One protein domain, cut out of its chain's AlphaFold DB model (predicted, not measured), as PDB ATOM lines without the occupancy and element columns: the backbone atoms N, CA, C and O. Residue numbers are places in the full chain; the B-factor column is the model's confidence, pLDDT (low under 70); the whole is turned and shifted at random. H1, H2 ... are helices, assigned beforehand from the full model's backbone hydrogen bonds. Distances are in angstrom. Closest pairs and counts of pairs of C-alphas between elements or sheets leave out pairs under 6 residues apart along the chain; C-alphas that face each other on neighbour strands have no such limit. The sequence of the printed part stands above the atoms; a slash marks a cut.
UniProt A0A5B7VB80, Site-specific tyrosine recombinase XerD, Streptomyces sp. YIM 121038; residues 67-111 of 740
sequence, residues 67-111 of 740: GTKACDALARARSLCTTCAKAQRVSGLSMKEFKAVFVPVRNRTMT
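AT A GLANCE: This is residues 67 to 111 of the 740 residues of the protein "Site-specific tyrosine recombinase XerD" of Streptomyces sp. YIM 121038 (UniProt A0A5B7VB80). What does one see first? Little regular structure: two short helices, H1 then H2, form an L, with the long loop of residues 67 to 81 beside them and residues 102 to 111 trailing away from H2. What are its numbers? The 45 printed residues are all helix by class, with under half, 17, in named elements and no named strand; they are compact, radius of gyration of the C-alphas 9.7 A, spanning 27 by 22 by 16 A.

HOW THE PARTS SIT: How do the helices meet? H1, residues 82 to 91, and H2, residues 95 to 101, only just touch, only at the corner, with 3 pairs of C-alphas within 8 A; the closest, Gln 88 and Phe 98, are 6.5 A apart. How are they angled? Their lines are about perpendicular, at 84 degrees. Are their backbones complete? Every O i to N i+4 pair is within hydrogen-bond range in H2, and 5 of 6 in H1.

IN THESE COORDINATES: Where is H1? It runs 14.3 A from C-alpha 82 at (5.487, 32.640, -15.084). Where does H2 end? C-alpha 101 is at (7.190, 40.826, -0.060).

THE WHOLE: How large is it? The farthest C-alphas, Gly 92 and Thr 111, are 27.8 A apart. Is it continuous? The printed part has no cut, and the H1 to H2 link is tight. Where is confidence low? Residues 106 to 111 have pLDDT under 70.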
ATOM      1  N   GLY A  67      -0.772  36.772  -8.421       82.94
ATOM      2  CA  GLY A  67      -1.027  36.820  -6.980       82.94
ATOM      3  C   GLY A  67      -0.012  37.635  -6.163       82.94
ATOM      4  O   GLY A  67      -0.266  37.890  -4.992       82.94
ATOM      5  N   THR A  68       1.137  38.017  -6.732       85.38
ATOM      6  CA  THR A  68       2.132  38.860  -6.044       85.38
ATOM      7  C   THR A  68       1.658  40.313  -6.001       85.38
ATOM      8  O   THR A  68       1.443  40.906  -7.053       85.38
ATOM      9  N   LYS A  69       1.580  40.913  -4.807       85.12
ATOM     10  CA  LYS A  69       1.051  42.269  -4.569       85.12
ATOM     11  C   LYS A  69       1.755  43.349  -5.400       85.12
ATOM     12  O   LYS A  69       1.097  44.234  -5.932       85.12
ATOM     13  N   ALA A  70       3.077  43.253  -5.548       85.62
ATOM     14  CA  ALA A  70       3.887  44.185  -6.340       85.62
ATOM     15  C   ALA A  70       3.932  43.852  -7.852       85.62
ATOM     16  O   ALA A  70       4.706  44.446  -8.604       85.62
ATOM     17  N   CYS A  71       3.148  42.876  -8.322       82.12
ATOM     18  CA  CYS A  71       3.144  42.419  -9.708       82.12
ATOM     19  C   CYS A  71       1.787  42.680 -10.369       82.12
ATOM     20  O   CYS A  71       0.775  42.126  -9.957       82.12
ATOM     21  N   ASP A  72       1.770  43.448 -11.457       81.44
ATOM     22  CA  ASP A  72       0.559  43.672 -12.262       81.44
ATOM     23  C   ASP A  72       0.415  42.679 -13.430       81.44
ATOM     24  O   ASP A  72      -0.533  42.772 -14.212       81.44
ATOM     25  N   ALA A  73       1.360  41.742 -13.575       80.44
ATOM     26  CA  ALA A  73       1.408  40.857 -14.726       80.44
ATOM     27  C   ALA A  73       0.197  39.923 -14.753       80.44
ATOM     28  O   ALA A  73      -0.324  39.507 -13.719       80.44
ATOM     29  N   LEU A  74      -0.206  39.527 -15.956       83.94
ATOM     30  CA  LEU A  74      -1.283  38.568 -16.142       83.94
ATOM     31  C   LEU A  74      -0.762  37.123 -16.117       83.94
ATOM     32  O   LEU A  74       0.373  36.825 -16.499       83.94
ATOM     33  N   ALA A  75      -1.613  36.217 -15.652       79.44
ATOM     34  CA  ALA A  75      -1.370  34.802 -15.454       79.44
ATOM     35  C   ALA A  75      -2.522  33.968 -16.039       79.44
ATOM     36  O   ALA A  75      -3.662  34.419 -16.147       79.44
ATOM     37  N   ARG A  76      -2.207  32.721 -16.406       75.06
ATOM     38  CA  ARG A  76      -3.159  31.752 -16.988       75.06
ATOM     39  C   ARG A  76      -4.082  31.108 -15.948       75.06
ATOM     40  O   ARG A  76      -5.125  30.570 -16.284       75.06
ATOM     41  N   ALA A  77      -3.679  31.144 -14.683       73.81
ATOM     42  CA  ALA A  77      -4.419  30.609 -13.548       73.81
ATOM     43  C   ALA A  77      -4.440  31.649 -12.424       73.81
ATOM     44  O   ALA A  77      -3.618  32.569 -12.435       73.81
ATOM     45  N   ARG A  78      -5.348  31.490 -11.452       72.06
ATOM     46  CA  ARG A  78      -5.433  32.314 -10.230       72.06
ATOM     47  C   ARG A  78      -4.250  32.014  -9.299       72.06
ATOM     48  O   ARG A  78      -4.361  31.376  -8.261       72.06
ATOM     49  N   SER A  79      -3.065  32.400  -9.752       79.75
ATOM     50  CA  SER A  79      -1.776  32.083  -9.148       79.75
ATOM     51  C   SER A  79      -0.732  33.121  -9.587       79.75
ATOM     52  O   SER A  79      -1.058  34.255  -9.939       79.75
ATOM     53  N   LEU A  80       0.545  32.759  -9.544       83.00
ATOM     54  CA  LEU A  80       1.652  33.598  -9.975       83.00
ATOM     55  C   LEU A  80       1.795  33.605 -11.506       83.00
ATOM     56  O   LEU A  80       1.579  32.595 -12.181       83.00
ATOM     57  N   CYS A  81       2.233  34.736 -12.065       81.81
ATOM     58  CA  CYS A  81       2.713  34.777 -13.447       81.81
ATOM     59  C   CYS A  81       3.970  33.900 -13.606       81.81
ATOM     60  O   CYS A  81       4.629  33.555 -12.628       81.81
ATOM     61  N   THR A  82       4.354  33.556 -14.839       81.81
ATOM     62  CA  THR A  82       5.487  32.640 -15.084       81.81
ATOM     63  C   THR A  82       6.806  33.119 -14.470       81.81
ATOM     64  O   THR A  82       7.580  32.293 -13.990       81.81
ATOM     65  N   THR A  83       7.057  34.429 -14.440       83.69
ATOM     66  CA  THR A  83       8.265  35.007 -13.831       83.69
ATOM     67  C   THR A  83       8.241  34.882 -12.310       83.69
ATOM     68  O   THR A  83       9.166  34.318 -11.730       83.69
ATOM     69  N   CYS A  84       7.158  35.329 -11.666       84.31
ATOM     70  CA  CYS A  84       6.985  35.217 -10.217       84.31
ATOM     71  C   CYS A  84       6.968  33.754  -9.760       84.31
ATOM     72  O   CYS A  84       7.561  33.440  -8.741       84.31
ATOM     73  N   ALA A  85       6.370  32.843 -10.533       84.38
ATOM     74  CA  ALA A  85       6.368  31.415 -10.224       84.38
ATOM     75  C   ALA A  85       7.783  30.816 -10.232       84.38
ATOM     76  O   ALA A  85       8.111  30.005  -9.375       84.38
ATOM     77  N   LYS A  86       8.638  31.212 -11.186       85.00
ATOM     78  CA  LYS A  86      10.044  30.777 -11.208       85.00
ATOM     79  C   LYS A  86      10.820  31.327 -10.012       85.00
ATOM     80  O   LYS A  86      11.536  30.563  -9.381       85.00
ATOM     81  N   ALA A  87      10.639  32.609  -9.695       87.62
ATOM     82  CA  ALA A  87      11.281  33.241  -8.546       87.62
ATOM     83  C   ALA A  87      10.817  32.634  -7.212       87.62
ATOM     84  O   ALA A  87      11.634  32.398  -6.333       87.62
ATOM     85  N   GLN A  88       9.530  32.298  -7.085       85.88
ATOM     86  CA  GLN A  88       8.989  31.687  -5.873       85.88
ATOM     87  C   GLN A  88       9.629  30.325  -5.591       85.88
ATOM     88  O   GLN A  88      10.051  30.094  -4.461       85.88
ATOM     89  N   ARG A  89       9.798  29.472  -6.613       84.38
ATOM     90  CA  ARG A  89      10.419  28.142  -6.451       84.38
ATOM     91  C   ARG A  89      11.842  28.182  -5.900       84.38
ATOM     92  O   ARG A  89      12.255  27.221  -5.269       84.38
ATOM     93  N   VAL A  90      12.579  29.259  -6.158       89.88
ATOM     94  CA  VAL A  90      13.973  29.415  -5.708       89.88
ATOM     95  C   VAL A  90      14.110  30.329  -4.489       89.88
ATOM     96  O   VAL A  90      15.207  30.486  -3.975       89.88
ATOM     97  N   SER A  91      13.015  30.941  -4.020       86.62
ATOM     98  CA  SER A  91      13.048  31.920  -2.924       86.62
ATOM     99  C   SER A  91      13.095  31.305  -1.524       86.62
ATOM    100  O   SER A  91      13.442  32.003  -0.581       86.62
ATOM    101  N   GLY A  92      12.670  30.045  -1.369       81.19
ATOM    102  CA  GLY A  92      12.473  29.411  -0.058       81.19
ATOM    103  C   GLY A  92      11.300  29.971   0.766       81.19
ATOM    104  O   GLY A  92      10.975  29.412   1.806       81.19
ATOM    105  N   LEU A  93      10.633  31.037   0.304       80.50
ATOM    106  CA  LEU A  93       9.505  31.664   0.995       80.50
ATOM    107  C   LEU A  93       8.210  30.870   0.800       80.50
ATOM    108  O   LEU A  93       7.933  30.343  -0.289       80.50
ATOM    109  N   SER A  94       7.350  30.888   1.823       78.81
ATOM    110  CA  SER A  94       5.973  30.430   1.651       78.81
ATOM    111  C   SER A  94       5.267  31.269   0.578       78.81
ATOM    112  O   SER A  94       5.597  32.432   0.334       78.81
ATOM    113  N   MET A  95       4.254  30.701  -0.082       71.88
ATOM    114  CA  MET A  95       3.513  31.407  -1.136       71.88
ATOM    115  C   MET A  95       2.905  32.728  -0.631       71.88
ATOM    116  O   MET A  95       2.881  33.712  -1.368       71.88
ATOM    117  N   LYS A  96       2.426  32.762   0.620       76.38
ATOM    118  CA  LYS A  96       1.819  33.948   1.243       76.38
ATOM    119  C   LYS A  96       2.852  35.047   1.474       76.38
ATOM    120  O   LYS A  96       2.622  36.185   1.067       76.38
ATOM    121  N   GLU A  97       3.994  34.699   2.062       79.62
ATOM    122  CA  GLU A  97       5.097  35.638   2.289       79.62
ATOM    123  C   GLU A  97       5.647  36.145   0.960       79.62
ATOM    124  O   GLU A  97       5.719  37.352   0.750       79.62
ATOM    125  N   PHE A  98       5.907  35.245   0.007       85.75
ATOM    126  CA  PHE A  98       6.369  35.606  -1.329       85.75
ATOM    127  C   PHE A  98       5.413  36.584  -2.021       85.75
ATOM    128  O   PHE A  98       5.844  37.611  -2.544       85.75
ATOM    129  N   LYS A  99       4.102  36.300  -2.017       84.56
ATOM    130  CA  LYS A  99       3.092  37.190  -2.608       84.56
ATOM    131  C   LYS A  99       3.102  38.582  -1.958       84.56
ATOM    132  O   LYS A  99       2.805  39.552  -2.654       84.56
ATOM    133  N   ALA A 100       3.427  38.682  -0.669       85.56
ATOM    134  CA  ALA A 100       3.440  39.936   0.077       85.56
ATOM    135  C   ALA A 100       4.717  40.763  -0.140       85.56
ATOM    136  O   ALA A 100       4.612  41.977  -0.311       85.56
ATOM    137  N   VAL A 101       5.893  40.124  -0.142       88.06
ATOM    138  CA  VAL A 101       7.190  40.826  -0.060       88.06
ATOM    139  C   VAL A 101       7.972  40.860  -1.372       88.06
ATOM    140  O   VAL A 101       8.819  41.730  -1.556       88.06
ATOM    141  N   PHE A 102       7.719  39.934  -2.302       88.50
ATOM    142  CA  PHE A 102       8.515  39.849  -3.524       88.50
ATOM    143  C   PHE A 102       8.182  40.982  -4.502       88.50
ATOM    144  O   PHE A 102       7.042  41.120  -4.952       88.50
ATOM    145  N   VAL A 103       9.206  41.734  -4.910       87.38
ATOM    146  CA  VAL A 103       9.108  42.772  -5.942       87.38
ATOM    147  C   VAL A 103       9.763  42.257  -7.229       87.38
ATOM    148  O   VAL A 103      10.986  42.115  -7.284       87.38
ATOM    149  N   PRO A 104       8.989  41.941  -8.283       80.38
ATOM    150  CA  PRO A 104       9.561  41.443  -9.525       80.38
ATOM    151  C   PRO A 104      10.325  42.547 -10.265       80.38
ATOM    152  O   PRO A 104       9.743  43.556 -10.664       80.38
ATOM    153  N   VAL A 105      11.604  42.309 -10.559       71.31
ATOM    154  CA  VAL A 105      12.375  43.172 -11.463       71.31
ATOM    155  C   VAL A 105      11.961  42.881 -12.909       71.31
ATOM    156  O   VAL A 105      12.154  41.778 -13.433       71.31
ATOM    157  N   ARG A 106      11.353  43.866 -13.577       60.41
ATOM    158  CA  ARG A 106      10.863  43.717 -14.955       60.41
ATOM    159  C   ARG A 106      11.966  43.993 -15.969       60.41
ATOM    160  O   ARG A 106      12.020  45.058 -16.567       60.41
ATOM    161  N   ASN A 107      12.785  42.986 -16.247       50.50
ATOM    162  CA  ASN A 107      13.795  43.087 -17.309       50.50
ATOM    163  C   ASN A 107      13.218  42.869 -18.726       50.50
ATOM    164  O   ASN A 107      13.930  43.019 -19.716       50.50
ATOM    165  N   ARG A 108      11.933  42.491 -18.847       48.66
ATOM    166  CA  ARG A 108      11.211  42.300 -20.119       48.66
ATOM    167  C   ARG A 108       9.772  42.809 -19.983       48.66
ATOM    168  O   ARG A 108       9.068  42.411 -19.056       48.66
ATOM    169  N   THR A 109       9.320  43.666 -20.898       47.34
ATOM    170  CA  THR A 109       7.934  44.156 -20.955       47.34
ATOM    171  C   THR A 109       6.990  43.008 -21.323       47.34
ATOM    172  O   THR A 109       6.928  42.568 -22.468       47.34
ATOM    173  N   MET A 110       6.264  42.489 -20.329       44.34
ATOM    174  CA  MET A 110       5.347  41.345 -20.461       44.34
ATOM    175  C   MET A 110       3.996  41.691 -21.118       44.34
ATOM    176  O   MET A 110       3.229  40.789 -21.444       44.34
ATOM    177  N   THR A 111       3.691  42.977 -21.306       48.34
ATOM    178  CA  THR A 111       2.398  43.478 -21.812       48.34
ATOM    179  C   THR A 111       2.377  43.714 -23.323       48.34
ATOM    180  O   THR A 111       1.386  44.205 -23.862       48.34
TER     181      THR A 111